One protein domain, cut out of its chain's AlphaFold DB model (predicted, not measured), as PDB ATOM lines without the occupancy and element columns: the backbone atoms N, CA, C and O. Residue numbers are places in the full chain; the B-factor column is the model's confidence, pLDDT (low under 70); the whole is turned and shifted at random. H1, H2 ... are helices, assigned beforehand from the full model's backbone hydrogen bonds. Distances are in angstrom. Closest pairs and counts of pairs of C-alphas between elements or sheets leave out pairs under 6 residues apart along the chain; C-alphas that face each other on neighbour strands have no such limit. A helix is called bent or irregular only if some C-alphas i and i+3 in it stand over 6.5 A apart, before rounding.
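Overview. This is residues 19 to 140 of the 1131 residues of an uncharacterized protein of Candida albicans (strain SC5314 / ATCC MYA-2876) (UniProt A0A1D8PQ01). H7, H4 and H5 lie side by side as a core, H4 between the other two, while a long helical hairpin, H2 and H3, crosses H5 and reaches away to a free tip at residues 47 to 53. H6 packs on one end of H4, and H8 turns a corner after H7. The 122 printed residues hold eight named helices, H1 to H8 in chain order, and no named strand: all helix, packing mostly crossed. The whole is compact, radius of gyration of the C-alphas 15.3 A, spans 49 by 33 by 29 A.

Along the chain. Start at C-alpha 19, (121.327, 107.028, 64.607), where H1 covers residues 19 to 22. H2, residues 27 to 47, runs 30.0 A; H3 is 54 to 66, 18.6 A. Next find H4, 71 to 83, 18.4 A; H5, 88 to 97, irregular but only just, C-alphas 89 and 92 being 7.0 A apart; and H6, 101 to 107. H7, 115 to 127, runs 18.6 A; H8, 129 to 140, ends at C-alpha 140, (122.476, 89.145, 82.400).

Arrangement. Look first at the hub, H4: it touches H7, Lys 79 to Ser 115 being the closest C-alphas at 4.6 A, at a shallow tilt of 19 degrees, opposite ways. With residues 27 to 31 alone, H2 touches H4, about perpendicular at 75 degrees, closest C-alphas Ile 28 and Ala 77, 4.4 A. H1 is close to H2 but not clearly touching. Every O i to N i+4 pair is within hydrogen-bond range in H2, H3, H4, H6 and H7, against 4 of 6 in H5 and 6 of 8 in H8.

Size, cuts and confidence. The farthest C-alphas, Ser 50 and Asn 127, are 49.4 A apart. The printed part has no cut and no long link. Mean pLDDT of the printed part is 80.2; residues 46 to 58 are among those under 70.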
ATOM      1  N   ASP A  19     122.584 107.776  64.662       75.19
ATOM      2  CA  ASP A  19     121.327 107.028  64.607       75.19
ATOM      3  C   ASP A  19     120.133 107.854  65.085       75.19
ATOM      4  O   ASP A  19     119.109 107.916  64.401       75.19
ATOM      5  N   ASP A  20     120.239 108.555  66.215       78.16
ATOM      6  CA  ASP A  20     119.164 109.438  66.674       78.16
ATOM      7  C   ASP A  20     118.990 110.635  65.719       78.16
ATOM      8  O   ASP A  20     117.854 110.952  65.363       78.16
ATOM      9  N   ARG A  21     120.065 111.225  65.167       78.94
ATOM     10  CA  ARG A  21     119.992 112.293  64.139       78.94
ATOM     11  C   ARG A  21     119.372 111.844  62.806       78.94
ATOM     12  O   ARG A  21     118.934 112.698  62.023       78.94
ATOM     13  N   SER A  22     119.294 110.537  62.545       80.26
ATOM     14  CA  SER A  22     118.510 109.985  61.431       80.26
ATOM     15  C   SER A  22     116.995 110.038  61.686       80.26
ATOM     16  O   SER A  22     116.221 110.178  60.741       80.26
ATOM     17  N   HIS A  23     116.561 110.010  62.952       82.10
ATOM     18  CA  HIS A  23     115.150 110.054  63.332       82.10
ATOM     19  C   HIS A  23     114.567 111.472  63.243       82.10
ATOM     20  O   HIS A  23     115.228 112.473  63.518       82.10
ATOM     21  N   VAL A  24     113.266 111.549  62.949       84.42
ATOM     22  CA  VAL A  24     112.463 112.788  62.861       84.42
ATOM     23  C   VAL A  24     112.376 113.554  64.199       84.42
ATOM     24  O   VAL A  24     112.149 114.766  64.232       84.42
ATOM     25  N   LEU A  25     112.560 112.846  65.317       89.15
ATOM     26  CA  LEU A  25     112.456 113.356  66.685       89.15
ATOM     27  C   LEU A  25     113.795 113.200  67.409       89.15
ATOM     28  O   LEU A  25     114.460 112.181  67.238       89.15
ATOM     29  N   CYS A  26     114.151 114.165  68.257       89.65
ATOM     30  CA  CYS A  26     115.275 114.036  69.186       89.65
ATOM     31  C   CYS A  26     114.973 113.008  70.306       89.65
ATOM     32  O   CYS A  26     113.794 112.748  70.579       89.65
ATOM     33  N   PRO A  27     116.000 112.453  70.985       90.11
ATOM     34  CA  PRO A  27     115.870 111.423  72.016       90.11
ATOM     35  C   PRO A  27     114.754 111.658  73.032       90.11
ATOM     36  O   PRO A  27     113.868 110.814  73.171       90.11
ATOM     37  N   ILE A  28     114.722 112.817  73.697       90.83
ATOM     38  CA  ILE A  28     113.717 113.074  74.736       90.83
ATOM     39  C   ILE A  28     112.287 113.154  74.170       90.83
ATOM     40  O   ILE A  28     111.369 112.587  74.761       90.83
ATOM     41  N   CYS A  29     112.074 113.756  72.993       90.52
ATOM     42  CA  CYS A  29     110.758 113.773  72.340       90.52
ATOM     43  C   CYS A  29     110.341 112.383  71.834       90.52
ATOM     44  O   CYS A  29     109.163 112.030  71.917       90.52
ATOM     45  N   ARG A  30     111.295 111.578  71.347       89.81
ATOM     46  CA  ARG A  30     111.097 110.185  70.911       89.81
ATOM     47  C   ARG A  30     110.664 109.307  72.090       89.81
ATOM     48  O   ARG A  30     109.632 108.642  71.999       89.81
ATOM     49  N   MET A  31     111.372 109.385  73.221       89.49
ATOM     50  CA  MET A  31     110.992 108.714  74.471       89.49
ATOM     51  C   MET A  31     109.638 109.205  75.000       89.49
ATOM     52  O   MET A  31     108.824 108.392  75.424       89.49
ATOM     53  N   SER A  32     109.348 110.507  74.917       88.63
ATOM     54  CA  SER A  32     108.100 111.090  75.437       88.63
ATOM     55  C   SER A  32     106.867 110.730  74.614       88.63
ATOM     56  O   SER A  32     105.830 110.401  75.189       88.63
ATOM     57  N   ARG A  33     106.958 110.721  73.276       88.05
ATOM     58  CA  ARG A  33     105.870 110.188  72.439       88.05
ATOM     59  C   ARG A  33     105.669 108.695  72.686       88.05
ATOM     60  O   ARG A  33     104.525 108.261  72.762       88.05
ATOM     61  N   TYR A  34     106.748 107.930  72.879       86.30
ATOM     62  CA  TYR A  34     106.627 106.505  73.185       86.30
ATOM     63  C   TYR A  34     106.001 106.242  74.560       86.30
ATOM     64  O   TYR A  34     105.129 105.385  74.671       86.30
ATOM     65  N   TYR A  35     106.367 107.029  75.578       85.14
ATOM     66  CA  TYR A  35     105.714 107.020  76.887       85.14
ATOM     67  C   TYR A  35     104.213 107.306  76.762       85.14
ATOM     68  O   TYR A  35     103.409 106.508  77.235       85.14
ATOM     69  N   LYS A  36     103.823 108.404  76.093       85.37
ATOM     70  CA  LYS A  36     102.409 108.789  75.943       85.37
ATOM     71  C   LYS A  36     101.606 107.695  75.217       85.37
ATOM     72  O   LYS A  36     100.577 107.269  75.734       85.37
ATOM     73  N   ALA A  37     102.123 107.168  74.103       83.21
ATOM     74  CA  ALA A  37     101.474 106.101  73.337       83.21
ATOM     75  C   ALA A  37     101.383 104.764  74.102       83.21
ATOM     76  O   ALA A  37     100.351 104.099  74.062       83.21
ATOM     77  N   TYR A  38     102.430 104.362  74.832       80.29
ATOM     78  CA  TYR A  38     102.403 103.107  75.590       80.29
ATOM     79  C   TYR A  38     101.601 103.217  76.898       80.29
ATOM     80  O   TYR A  38     100.941 102.251  77.280       80.29
ATOM     81  N   LYS A  39     101.554 104.399  77.537       82.11
ATOM     82  CA  LYS A  39     100.598 104.689  78.620       82.11
ATOM     83  C   LYS A  39      99.167 104.525  78.111       82.11
ATOM     84  O   LYS A  39      98.412 103.779  78.718       82.11
ATOM     85  N   GLN A  40      98.824 105.137  76.973       82.41
ATOM     86  CA  GLN A  40      97.509 104.972  76.336       82.41
ATOM     87  C   GLN A  40      97.193 103.498  76.038       82.41
ATOM     88  O   GLN A  40      96.116 103.041  76.407       82.41
ATOM     89  N   TYR A  41      98.136 102.744  75.459       78.63
ATOM     90  CA  TYR A  41      97.964 101.312  75.173       78.63
ATOM     91  C   TYR A  41      97.725 100.459  76.428       78.63
ATOM     92  O   TYR A  41      96.858  99.585  76.411       78.63
ATOM     93  N   ILE A  42      98.464 100.690  77.523       74.87
ATOM     94  CA  ILE A  42      98.188  99.971  78.773       74.87
ATOM     95  C   ILE A  42      96.843 100.430  79.351       74.87
ATOM     96  O   ILE A  42      96.053  99.587  79.749       74.87
ATOM     97  N   THR A  43      96.543 101.731  79.380       74.37
ATOM     98  CA  THR A  43      95.276 102.233  79.932       74.37
ATOM     99  C   THR A  43      94.060 101.697  79.174       74.37
ATOM    100  O   THR A  43      93.103 101.298  79.831       74.37
ATOM    101  N   SER A  44      94.079 101.608  77.837       72.20
ATOM    102  CA  SER A  44      92.981 100.970  77.096       72.20
ATOM    103  C   SER A  44      92.901  99.474  77.408       72.20
ATOM    104  O   SER A  44      91.855  99.003  77.846       72.20
ATOM    105  N   ARG A  45      94.024  98.746  77.323       70.85
ATOM    106  CA  ARG A  45      94.082  97.297  77.589       70.85
ATOM    107  C   ARG A  45      93.778  96.896  79.045       70.85
ATOM    108  O   ARG A  45      93.530  95.724  79.309       70.85
ATOM    109  N   MET A  46      93.834  97.832  79.992       61.11
ATOM    110  CA  MET A  46      93.537  97.589  81.410       61.11
ATOM    111  C   MET A  46      92.170  98.127  81.849       61.11
ATOM    112  O   MET A  46      91.726  97.765  82.933       61.11
ATOM    113  N   ARG A  47      91.462  98.931  81.037       57.73
ATOM    114  CA  ARG A  47      90.071  99.329  81.343       57.73
ATOM    115  C   ARG A  47      89.127  98.124  81.413       57.73
ATOM    116  O   ARG A  47      88.209  98.136  82.220       57.73
ATOM    117  N   SER A  48      89.419  97.058  80.669       54.13
ATOM    118  CA  SER A  48      88.753  95.750  80.765       54.13
ATOM    119  C   SER A  48      89.175  94.901  81.981       54.13
ATOM    120  O   SER A  48      88.770  93.746  82.098       54.13
ATOM    121  N   LYS A  49      89.986  95.440  82.907       55.85
ATOM    122  CA  LYS A  49      90.373  94.811  84.184       55.85
ATOM    123  C   LYS A  49      90.209  95.797  85.347       55.85
ATOM    124  O   LYS A  49      91.190  96.301  85.892       55.85
ATOM    125  N   SER A  50      88.952  96.032  85.727       53.86
ATOM    126  CA  SER A  50      88.493  97.024  86.719       53.86
ATOM    127  C   SER A  50      89.291  97.087  88.031       53.86
ATOM    128  O   SER A  50      89.501  98.177  88.554       53.86
ATOM    129  N   ASN A  51      89.785  95.955  88.543       56.71
ATOM    130  CA  ASN A  51      90.416  95.873  89.869       56.71
ATOM    131  C   ASN A  51      91.952  96.065  89.884       56.71
ATOM    132  O   ASN A  51      92.596  95.810  90.906       56.71
ATOM    133  N   LEU A  52      92.594  96.471  88.778       53.88
ATOM    134  CA  LEU A  52      94.063  96.508  88.720       53.88
ATOM    135  C   LEU A  52      94.680  97.814  89.263       53.88
ATOM    136  O   LEU A  52      94.637  98.861  88.617       53.88
ATOM    137  N   LYS A  53      95.362  97.719  90.415       62.41
ATOM    138  CA  LYS A  53      96.097  98.828  91.063       62.41
ATOM    139  C   LYS A  53      97.024  99.570  90.081       62.41
ATOM    140  O   LYS A  53      97.828  98.952  89.376       62.41
ATOM    141  N   SER A  54      96.975 100.906  90.106       61.95
ATOM    142  CA  SER A  54      97.753 101.827  89.250       61.95
ATOM    143  C   SER A  54      99.264 101.540  89.237       61.95
ATOM    144  O   SER A  54      99.918 101.611  88.193       61.95
ATOM    145  N   THR A  55      99.812 101.112  90.374       63.35
ATOM    146  CA  THR A  55     101.215 100.703  90.549       63.35
ATOM    147  C   THR A  55     101.638  99.545  89.633       63.35
ATOM    148  O   THR A  55     102.808  99.462  89.248       63.35
ATOM    149  N   SER A  56     100.710  98.671  89.224       69.62
ATOM    150  CA  SER A  56     100.963  97.579  88.270       69.62
ATOM    151  C   SER A  56     101.169  98.100  86.844       69.62
ATOM    152  O   SER A  56     102.118  97.703  86.160       69.62
ATOM    153  N   ILE A  57     100.337  99.062  86.422       67.04
ATOM    154  CA  ILE A  57     100.484  99.779  85.146       67.04
ATOM    155  C   ILE A  57     101.836 100.489  85.112       67.04
ATOM    156  O   ILE A  57     102.603 100.318  84.162       67.04
ATOM    157  N   GLU A  58     102.174 101.224  86.172       69.95
ATOM    158  CA  GLU A  58     103.419 101.984  86.224       69.95
ATOM    159  C   GLU A  58     104.669 101.081  86.281       69.95
ATOM    160  O   GLU A  58     105.672 101.376  85.632       69.95
ATOM    161  N   ARG A  59     104.612  99.930  86.970       73.10
ATOM    162  CA  ARG A  59     105.695  98.923  86.983       73.10
ATOM    163  C   ARG A  59     105.923  98.301  85.594       73.10
ATOM    164  O   ARG A  59     107.076  98.109  85.206       73.10
ATOM    165  N   LYS A  60     104.861  98.035  84.820       73.60
ATOM    166  CA  LYS A  60     104.965  97.547  83.427       73.60
ATOM    167  C   LYS A  60     105.479  98.640  82.476       73.60
ATOM    168  O   LYS A  60     106.333  98.371  81.634       73.60
ATOM    169  N   LEU A  61     105.028  99.880  82.667       70.57
ATOM    170  CA  LEU A  61     105.492 101.077  81.954       70.57
ATOM    171  C   LEU A  61     106.982 101.376  82.228       70.57
ATOM    172  O   LEU A  61     107.704 101.715  81.291       70.57
ATOM    173  N   ARG A  62     107.463 101.149  83.466       70.78
ATOM    174  CA  ARG A  62     108.893 101.168  83.834       70.78
ATOM    175  C   ARG A  62     109.690 100.142  83.021       70.78
ATOM    176  O   ARG A  62     110.481 100.564  82.181       70.78
ATOM    177  N   LYS A  63     109.442  98.832  83.221       72.82
ATOM    178  CA  LYS A  63     110.199  97.729  82.575       72.82
ATOM    179  C   LYS A  63     110.299  97.888  81.045       72.82
ATOM    180  O   LYS A  63     111.303  97.526  80.445       72.82
ATOM    181  N   PHE A  64     109.263  98.419  80.393       68.53
ATOM    182  CA  PHE A  64     109.215  98.498  78.930       68.53
ATOM    183  C   PHE A  64     109.969  99.695  78.327       68.53
ATOM    184  O   PHE A  64     110.497  99.597  77.221       68.53
ATOM    185  N   ILE A  65     110.040 100.831  79.030       68.80
ATOM    186  CA  ILE A  65     110.759 102.019  78.536       68.80
ATOM    187  C   ILE A  65     112.261 101.900  78.800       68.80
ATOM    188  O   ILE A  65     113.049 102.281  77.933       68.80
ATOM    189  N   THR A  66     112.659 101.328  79.941       68.99
ATOM    190  CA  THR A  66     114.073 101.066  80.259       68.99
ATOM    191  C   THR A  66     114.723 100.146  79.227       68.99
ATOM    192  O   THR A  66     115.854 100.390  78.819       68.99
ATOM    193  N   ASN A  67     113.993  99.144  78.734       73.13
ATOM    194  CA  ASN A  67     114.554  98.095  77.879       73.13
ATOM    195  C   ASN A  67     114.469  98.402  76.370       73.13
ATOM    196  O   ASN A  67     114.981  97.628  75.568       73.13
ATOM    197  N   LYS A  68     113.820  99.501  75.948       82.15
ATOM    198  CA  LYS A  68     113.662  99.822  74.513       82.15
ATOM    199  C   LYS A  68     114.748 100.734  73.935       82.15
ATOM    200  O   LYS A  68     115.044 100.657  72.744       82.15
ATOM    201  N   PHE A  69     115.268 101.666  74.726       86.95
ATOM    202  CA  PHE A  69     116.177 102.704  74.235       86.95
ATOM    203  C   PHE A  69     117.619 102.368  74.601       86.95
ATOM    204  O   PHE A  69     117.886 102.012  75.744       86.95
ATOM    205  N   HIS A  70     118.548 102.524  73.656       86.34
ATOM    206  CA  HIS A  70     119.971 102.294  73.913       86.34
ATOM    207  C   HIS A  70     120.504 103.251  74.994       86.34
ATOM    208  O   HIS A  70     120.045 104.393  75.092       86.34
ATOM    209  N   ILE A  71     121.486 102.819  75.794       88.05
ATOM    210  CA  ILE A  71     121.999 103.604  76.929       88.05
ATOM    211  C   ILE A  71     122.519 104.988  76.508       88.05
ATOM    212  O   ILE A  71     122.246 105.979  77.184       88.05
ATOM    213  N   ILE A  72     123.154 105.098  75.338       89.45
ATOM    214  CA  ILE A  72     123.593 106.387  74.781       89.45
ATOM    215  C   ILE A  72     122.378 107.305  74.528       89.45
ATOM    216  O   ILE A  72     122.363 108.447  74.986       89.45
ATOM    217  N   THR A  73     121.302 106.804  73.909       89.97
ATOM    218  CA  THR A  73     120.043 107.552  73.712       89.97
ATOM    219  C   THR A  73     119.424 107.996  75.047       89.97
ATOM    220  O   THR A  73     118.975 109.142  75.155       89.97
ATOM    221  N   LYS A  74     119.452 107.148  76.093       90.25
ATOM    222  CA  LYS A  74     119.012 107.514  77.458       90.25
ATOM    223  C   LYS A  74     119.840 108.681  78.020       90.25
ATOM    224  O   LYS A  74     119.275 109.653  78.526       90.25
ATOM    225  N   LEU A  75     121.168 108.623  77.892       90.65
ATOM    226  CA  LEU A  75     122.091 109.667  78.356       90.65
ATOM    227  C   LEU A  75     121.915 110.990  77.585       90.65
ATOM    228  O   LEU A  75     121.956 112.062  78.197       90.65
ATOM    229  N   TYR A  76     121.633 110.943  76.277       91.20
ATOM    230  CA  TYR A  76     121.289 112.136  75.491       91.20
ATOM    231  C   TYR A  76     119.932 112.733  75.875       91.20
ATOM    232  O   TYR A  76     119.826 113.956  75.990       91.20
ATOM    233  N   ALA A  77     118.914 111.911  76.142       90.95
ATOM    234  CA  ALA A  77     117.630 112.391  76.652       90.95
ATOM    235  C   ALA A  77     117.788 113.062  78.034       90.95
ATOM    236  O   ALA A  77     117.241 114.141  78.273       90.95
ATOM    237  N   LEU A  78     118.619 112.493  78.912       89.43
ATOM    238  CA  LEU A  78     118.947 113.054  80.226       89.43
ATOM    239  C   LEU A  78     119.730 114.378  80.131       89.43
ATOM    240  O   LEU A  78     119.413 115.342  80.824       89.43
ATOM    241  N   LYS A  79     120.687 114.476  79.202       90.67
ATOM    242  CA  LYS A  79     121.384 115.726  78.842       90.67
ATOM    243  C   LYS A  79     120.427 116.792  78.280       90.67
ATOM    244  O   LYS A  79     120.615 117.987  78.522       90.67
ATOM    245  N   GLN A  80     119.411 116.392  77.515       89.76
ATOM    246  CA  GLN A  80     118.397 117.303  76.972       89.76
ATOM    247  C   GLN A  80     117.482 117.840  78.083       89.76
ATOM    248  O   GLN A  80     117.227 119.044  78.119       89.76
ATOM    249  N   LEU A  81     117.090 116.997  79.045       88.85
ATOM    250  CA  LEU A  81     116.354 117.396  80.255       88.85
ATOM    251  C   LEU A  81     117.103 118.448  81.092       88.85
ATOM    252  O   LEU A  81     116.497 119.405  81.569       88.85
ATOM    253  N   THR A  82     118.424 118.311  81.256       83.66
ATOM    254  CA  THR A  82     119.236 119.268  82.033       83.66
ATOM    255  C   THR A  82     119.525 120.577  81.291       83.66
ATOM    256  O   THR A  82     119.827 121.586  81.932       83.66
ATOM    257  N   SER A  83     119.427 120.596  79.957       83.29
ATOM    258  CA  SER A  83     119.755 121.765  79.126       83.29
ATOM    259  C   SER A  83     118.528 122.504  78.587       83.29
ATOM    260  O   SER A  83     118.316 123.654  78.971       83.29
ATOM    261  N   SER A  84     117.726 121.874  77.724       81.56
ATOM    262  CA  SER A  84     116.738 122.564  76.877       81.56
ATOM    263  C   SER A  84     115.299 122.032  76.949       81.56
ATOM    264  O   SER A  84     114.397 122.667  76.410       81.56
ATOM    265  N   HIS A  85     115.055 120.902  77.618       87.92
ATOM    266  CA  HIS A  85     113.734 120.264  77.733       87.92
ATOM    267  C   HIS A  85     113.255 120.242  79.193       87.92
ATOM    268  O   HIS A  85     113.008 119.192  79.776       87.92
ATOM    269  N   LYS A  86     113.158 121.430  79.802       82.58
ATOM    270  CA  LYS A  86     112.862 121.617  81.236       82.58
ATOM    271  C   LYS A  86     111.362 121.680  81.591       82.58
ATOM    272  O   LYS A  86     111.036 121.889  82.754       82.58
ATOM    273  N   SER A  87     110.448 121.552  80.623       81.93
ATOM    274  CA  SER A  87     109.001 121.674  80.872       81.93
ATOM    275  C   SER A  87     108.405 120.444  81.576       81.93
ATOM    276  O   SER A  87     108.923 119.330  81.464       81.93
ATOM    277  N   LYS A  88     107.281 120.643  82.287       81.74
ATOM    278  CA  LYS A  88     106.599 119.599  83.080       81.74
ATOM    279  C   LYS A  88     106.240 118.345  82.267       81.74
ATOM    280  O   LYS A  88     106.279 117.250  82.816       81.74
ATOM    281  N   GLU A  89     105.980 118.467  80.963       80.53
ATOM    282  CA  GLU A  89     105.704 117.323  80.075       80.53
ATOM    283  C   GLU A  89     106.800 116.249  80.069       80.53
ATOM    284  O   GLU A  89     106.511 115.067  79.888       80.53
ATOM    285  N   TYR A  90     108.058 116.647  80.271       86.31
ATOM    286  CA  TYR A  90     109.203 115.739  80.262       86.31
ATOM    287  C   TYR A  90     109.529 115.172  81.656       86.31
ATOM    288  O   TYR A  90     110.378 114.285  81.776       86.31
ATOM    289  N   LEU A  91     108.845 115.634  82.713       82.81
ATOM    290  CA  LEU A  91     109.098 115.244  84.106       82.81
ATOM    291  C   LEU A  91     108.858 113.751  84.351       82.81
ATOM    292  O   LEU A  91     109.648 113.111  85.040       82.81
ATOM    293  N   GLN A  92     107.822 113.173  83.736       82.24
ATOM    294  CA  GLN A  92     107.576 111.732  83.818       82.24
ATOM    295  C   GLN A  92     108.776 110.966  83.241       82.24
ATOM    296  O   GLN A  92     109.396 110.189  83.961       82.24
ATOM    297  N   VAL A  93     109.204 111.259  82.005       86.23
ATOM    298  CA  VAL A  93     110.368 110.601  81.370       86.23
ATOM    299  C   VAL A  93     111.669 110.821  82.154       86.23
ATOM    300  O   VAL A  93     112.462 109.886  82.270       86.23
ATOM    301  N   LYS A  94     111.870 111.996  82.767       86.98
ATOM    302  CA  LYS A  94     112.972 112.241  83.714       86.98
ATOM    303  C   LYS A  94     112.939 111.249  84.881       86.98
ATOM    304  O   LYS A  94     113.970 110.662  85.196       86.98
ATOM    305  N   ASN A  95     111.775 111.021  85.485       83.99
ATOM    306  CA  ASN A  95     111.625 110.093  86.607       83.99
ATOM    307  C   ASN A  95     111.813 108.621  86.190       83.99
ATOM    308  O   ASN A  95     112.331 107.843  86.992       83.99
ATOM    309  N   PHE A  96     111.485 108.237  84.948       83.41
ATOM    310  CA  PHE A  96     111.857 106.920  84.402       83.41
ATOM    311  C   PHE A  96     113.375 106.799  84.207       83.41
ATOM    312  O   PHE A  96     113.965 105.837  84.690       83.41
ATOM    313  N   LEU A  97     114.019 107.790  83.580       87.54
ATOM    314  CA  LEU A  97     115.471 107.799  83.350       87.54
ATOM    315  C   LEU A  97     116.276 107.764  84.658       87.54
ATOM    316  O   LEU A  97     117.238 107.016  84.753       87.54
ATOM    317  N   LEU A  98     115.867 108.514  85.685       85.29
ATOM    318  CA  LEU A  98     116.518 108.499  87.004       85.29
ATOM    319  C   LEU A  98     116.288 107.196  87.794       85.29
ATOM    320  O   LEU A  98     116.981 106.954  88.781       85.29
ATOM    321  N   ASN A  99     115.331 106.358  87.381       81.67
ATOM    322  CA  ASN A  99     115.058 105.057  87.993       81.67
ATOM    323  C   ASN A  99     115.558 103.854  87.182       81.67
ATOM    324  O   ASN A  99     115.512 102.734  87.694       81.67
ATOM    325  N   ASP A 100     116.060 104.079  85.970       85.95
ATOM    326  CA  ASP A 100     116.688 103.072  85.119       85.95
ATOM    327  C   ASP A 100     117.941 102.471  85.791       85.95
ATOM    328  O   ASP A 100     118.746 103.195  86.382       85.95
ATOM    329  N   ARG A 101     118.107 101.141  85.715       82.94
ATOM    330  CA  ARG A 101     119.204 100.421  86.390       82.94
ATOM    331  C   ARG A 101     120.584 100.830  85.866       82.94
ATOM    332  O   ARG A 101     121.482 101.050  86.675       82.94
ATOM    333  N   GLN A 102     120.744 101.000  84.553       86.38
ATOM    334  CA  GLN A 102     122.022 101.383  83.938       86.38
ATOM    335  C   GLN A 102     122.387 102.823  84.315       86.38
ATOM    336  O   GLN A 102     123.513 103.093  84.725       86.38
ATOM    337  N   ILE A 103     121.415 103.743  84.283       88.14
ATOM    338  CA  ILE A 103     121.613 105.141  84.712       88.14
ATOM    339  C   ILE A 103     121.942 105.225  86.216       88.14
ATOM    340  O   ILE A 103     122.801 106.017  86.614       88.14
ATOM    341  N   LYS A 104     121.306 104.394  87.058       85.45
ATOM    342  CA  LYS A 104     121.600 104.315  88.500       85.45
ATOM    343  C   LYS A 104     122.994 103.772  88.800       85.45
ATOM    344  O   LYS A 104     123.639 104.333  89.685       85.45
ATOM    345  N   PHE A 105     123.451 102.748  88.073       84.27
ATOM    346  CA  PHE A 105     124.815 102.215  88.166       84.27
ATOM    347  C   PHE A 105     125.842 103.297  87.804       84.27
ATOM    348  O   PHE A 105     126.604 103.737  88.665       84.27
ATOM    349  N   ILE A 106     125.745 103.832  86.581       85.57
ATOM    350  CA  ILE A 106     126.602 104.898  86.033       85.57
ATOM    351  C   ILE A 106     126.767 106.081  87.000       85.57
ATOM    352  O   ILE A 106     127.880 106.526  87.279       85.57
ATOM    353  N   PHE A 107     125.660 106.627  87.516       85.07
ATOM    354  CA  PHE A 107     125.708 107.832  88.350       85.07
ATOM    355  C   PHE A 107     125.687 107.555  89.853       85.07
ATOM    356  O   PHE A 107     125.631 108.509  90.629       85.07
ATOM    357  N   SER A 108     125.764 106.297  90.294       78.13
ATOM    358  CA  SER A 108     125.745 105.923  91.720       78.13
ATOM    359  C   SER A 108     124.554 106.552  92.476       78.13
ATOM    360  O   SER A 108     124.704 107.085  93.573       78.13
ATOM    361  N   SER A 109     123.373 106.580  91.848       67.34
ATOM    362  CA  SER A 109     122.138 107.251  92.323       67.34
ATOM    363  C   SER A 109     122.183 108.783  92.556       67.34
ATOM    364  O   SER A 109     121.231 109.346  93.100       67.34
ATOM    365  N   LYS A 110     123.229 109.501  92.115       72.07
ATOM    366  CA  LYS A 110     123.364 110.964  92.298       72.07
ATOM    367  C   LYS A 110     122.145 111.734  91.760       72.07
ATOM    368  O   LYS A 110     121.942 111.811  90.552       72.07
ATOM    369  N   LYS A 111     121.382 112.387  92.652       66.76
ATOM    370  CA  LYS A 111     120.171 113.172  92.311       66.76
ATOM    371  C   LYS A 111     120.442 114.320  91.315       66.76
ATOM    372  O   LYS A 111     119.587 114.639  90.491       66.76
ATOM    373  N   ALA A 112     121.627 114.933  91.379       75.23
ATOM    374  CA  ALA A 112     122.020 116.101  90.583       75.23
ATOM    375  C   ALA A 112     122.930 115.730  89.391       75.23
ATOM    376  O   ALA A 112     124.133 115.999  89.385       75.23
ATOM    377  N   ILE A 113     122.355 115.109  88.360       84.22
ATOM    378  CA  ILE A 113     123.070 114.805  87.110       84.22
ATOM    379  C   ILE A 113     123.134 116.075  86.248       84.22
ATOM    380  O   ILE A 113     122.149 116.799  86.120       84.22
ATOM    381  N   SER A 114     124.295 116.354  85.648       86.25
ATOM    382  CA  SER A 114     124.511 117.526  84.787       86.25
ATOM    383  C   SER A 114     124.846 117.125  83.352       86.25
ATOM    384  O   SER A 114     125.434 116.070  83.112       86.25
ATOM    385  N   SER A 115     124.573 118.012  82.389       85.59
ATOM    386  CA  SER A 115     124.870 117.795  80.962       85.59
ATOM    387  C   SER A 115     126.337 117.408  80.697       85.59
ATOM    388  O   SER A 115     126.626 116.676  79.753       85.59
ATOM    389  N   ARG A 116     127.267 117.888  81.540       86.87
ATOM    390  CA  ARG A 116     128.711 117.598  81.471       86.87
ATOM    391  C   ARG A 116     129.073 116.208  82.010       86.87
ATOM    392  O   ARG A 116     130.099 115.670  81.604       86.87
ATOM    393  N   LEU A 117     128.268 115.644  82.912       87.46
ATOM    394  CA  LEU A 117     128.417 114.260  83.368       87.46
ATOM    395  C   LEU A 117     127.881 113.292  82.309       87.46
ATOM    396  O   LEU A 117     128.621 112.398  81.915       87.46
ATOM    397  N   CYS A 118     126.688 113.539  81.750       89.53
ATOM    398  CA  CYS A 118     126.153 112.727  80.648       89.53
ATOM    399  C   CYS A 118     127.140 112.628  79.475       89.53
ATOM    400  O   CYS A 118     127.456 111.529  79.038       89.53
ATOM    401  N   LEU A 119     127.678 113.763  79.006       87.20
ATOM    402  CA  LEU A 119     128.647 113.796  77.900       87.20
ATOM    403  C   LEU A 119     129.984 113.102  78.205       87.20
ATOM    404  O   LEU A 119     130.664 112.687  77.273       87.20
ATOM    405  N   ARG A 120     130.385 112.993  79.479       87.86
ATOM    406  CA  ARG A 120     131.573 112.215  79.860       87.86
ATOM    407  C   ARG A 120     131.290 110.721  79.752       87.86
ATOM    408  O   ARG A 120     132.143 109.985  79.277       87.86
ATOM    409  N   GLU A 121     130.107 110.295  80.181       88.99
ATOM    410  CA  GLU A 121     129.756 108.878  80.164       88.99
ATOM    411  C   GLU A 121     129.475 108.364  78.754       88.99
ATOM    412  O   GLU A 121     129.917 107.279  78.403       88.99
ATOM    413  N   ILE A 122     128.821 109.180  77.924       88.76
ATOM    414  CA  ILE A 122     128.697 108.943  76.481       88.76
ATOM    415  C   ILE A 122     130.085 108.682  75.880       88.76
ATOM    416  O   ILE A 122     130.296 107.640  75.274       88.76
ATOM    417  N   GLU A 123     131.062 109.556  76.142       86.42
ATOM    418  CA  GLU A 123     132.436 109.375  75.659       86.42
ATOM    419  C   GLU A 123     133.125 108.127  76.248       86.42
ATOM    420  O   GLU A 123     133.898 107.489  75.538       86.42
ATOM    421  N   ARG A 124     132.844 107.729  77.502       87.93
ATOM    422  CA  ARG A 124     133.353 106.463  78.070       87.93
ATOM    423  C   ARG A 124     132.798 105.258  77.308       87.93
ATOM    424  O   ARG A 124     133.569 104.400  76.896       87.93
ATOM    425  N   LEU A 125     131.485 105.229  77.093       86.81
ATOM    426  CA  LEU A 125     130.774 104.128  76.439       86.81
ATOM    427  C   LEU A 125     131.037 104.056  74.929       86.81
ATOM    428  O   LEU A 125     131.016 102.971  74.365       86.81
ATOM    429  N   GLU A 126     131.316 105.179  74.268       84.87
ATOM    430  CA  GLU A 126     131.676 105.220  72.842       84.87
ATOM    431  C   GLU A 126     133.138 104.811  72.571       84.87
ATOM    432  O   GLU A 126     133.466 104.495  71.431       84.87
ATOM    433  N   ASN A 127     134.017 104.811  73.586       85.23
ATOM    434  CA  ASN A 127     135.456 104.534  73.429       85.23
ATOM    435  C   ASN A 127     135.973 103.330  74.245       85.23
ATOM    436  O   ASN A 127     137.168 103.044  74.190       85.23
ATOM    437  N   SER A 128     135.122 102.627  75.000       84.02
ATOM    438  CA  SER A 128     135.490 101.400  75.721       84.02
ATOM    439  C   SER A 128     134.413 100.327  75.573       84.02
ATOM    440  O   SER A 128     133.267 100.525  75.974       84.02
ATOM    441  N   ASN A 129     134.806  99.171  75.030       81.93
ATOM    442  CA  ASN A 129     133.944  97.992  74.931       81.93
ATOM    443  C   ASN A 129     133.697  97.371  76.315       81.93
ATOM    444  O   ASN A 129     132.572  96.996  76.614       81.93
ATOM    445  N   GLU A 130     134.714  97.351  77.180       82.39
ATOM    446  CA  GLU A 130     134.625  96.922  78.586       82.39
ATOM    447  C   GLU A 130     133.534  97.708  79.335       82.39
ATOM    448  O   GLU A 130     132.691  97.126  80.010       82.39
ATOM    449  N   ALA A 131     133.447  99.026  79.109       81.93
ATOM    450  CA  ALA A 131     132.398  99.874  79.680       81.93
ATOM    451  C   ALA A 131     130.981  99.572  79.143       81.93
ATOM    452  O   ALA A 131     129.992  99.882  79.809       81.93
ATOM    453  N   GLN A 132     130.857  98.993  77.944       81.06
ATOM    454  CA  GLN A 132     129.581  98.469  77.441       81.06
ATOM    455  C   GLN A 132     129.288  97.083  78.033       81.06
ATOM    456  O   GLN A 132     128.142  96.793  78.373       81.06
ATOM    457  N   GLU A 133     130.315  96.251  78.208       79.54
ATOM    458  CA  GLU A 133     130.197  94.905  78.763       79.54
ATOM    459  C   GLU A 133     129.779  94.922  80.242       79.54
ATOM    460  O   GLU A 133     128.858  94.193  80.603       79.54
ATOM    461  N   GLU A 134     130.316  95.841  81.059       82.83
ATOM    462  CA  GLU A 134     129.818  96.166  82.413       82.83
ATOM    463  C   GLU A 134     128.279  96.298  82.443       82.83
ATOM    464  O   GLU A 134     127.597  95.778  83.330       82.83
ATOM    465  N   LEU A 135     127.713  97.007  81.459       80.96
ATOM    466  CA  LEU A 135     126.279  97.294  81.377       80.96
ATOM    467  C   LEU A 135     125.453  96.121  80.840       80.96
ATOM    468  O   LEU A 135     124.279  96.009  81.199       80.96
ATOM    469  N   LEU A 136     126.047  95.253  80.019       77.09
ATOM    470  CA  LEU A 136     125.429  94.010  79.549       77.09
ATOM    471  C   LEU A 136     125.418  92.949  80.660       77.09
ATOM    472  O   LEU A 136     124.388  92.316  80.896       77.09
ATOM    473  N   GLN A 137     126.508  92.816  81.420       76.92
ATOM    474  CA  GLN A 137     126.587  91.925  82.583       76.92
ATOM    475  C   GLN A 137     125.554  92.296  83.665       76.92
ATOM    476  O   GLN A 137     125.008  91.410  84.324       76.92
ATOM    477  N   LEU A 138     125.196  93.579  83.804       73.74
ATOM    478  CA  LEU A 138     124.093  94.032  84.666       73.74
ATOM    479  C   LEU A 138     122.698  93.589  84.183       73.74
ATOM    480  O   LEU A 138     121.805  93.389  85.013       73.74
ATOM    481  N   GLU A 139     122.487  93.409  82.876       67.19
ATOM    482  CA  GLU A 139     121.250  92.825  82.333       67.19
ATOM    483  C   GLU A 139     121.233  91.293  82.502       67.19
ATOM    484  O   GLU A 139     120.227  90.739  82.957       67.19
ATOM    485  N   VAL A 140     122.353  90.610  82.240       61.92
ATOM    486  CA  VAL A 140     122.476  89.145  82.400       61.92
ATOM    487  C   VAL A 140     122.335  88.729  83.868       61.92
ATOM    488  O   VAL A 140     121.453  87.942  84.202       61.92
TER     489      VAL A 140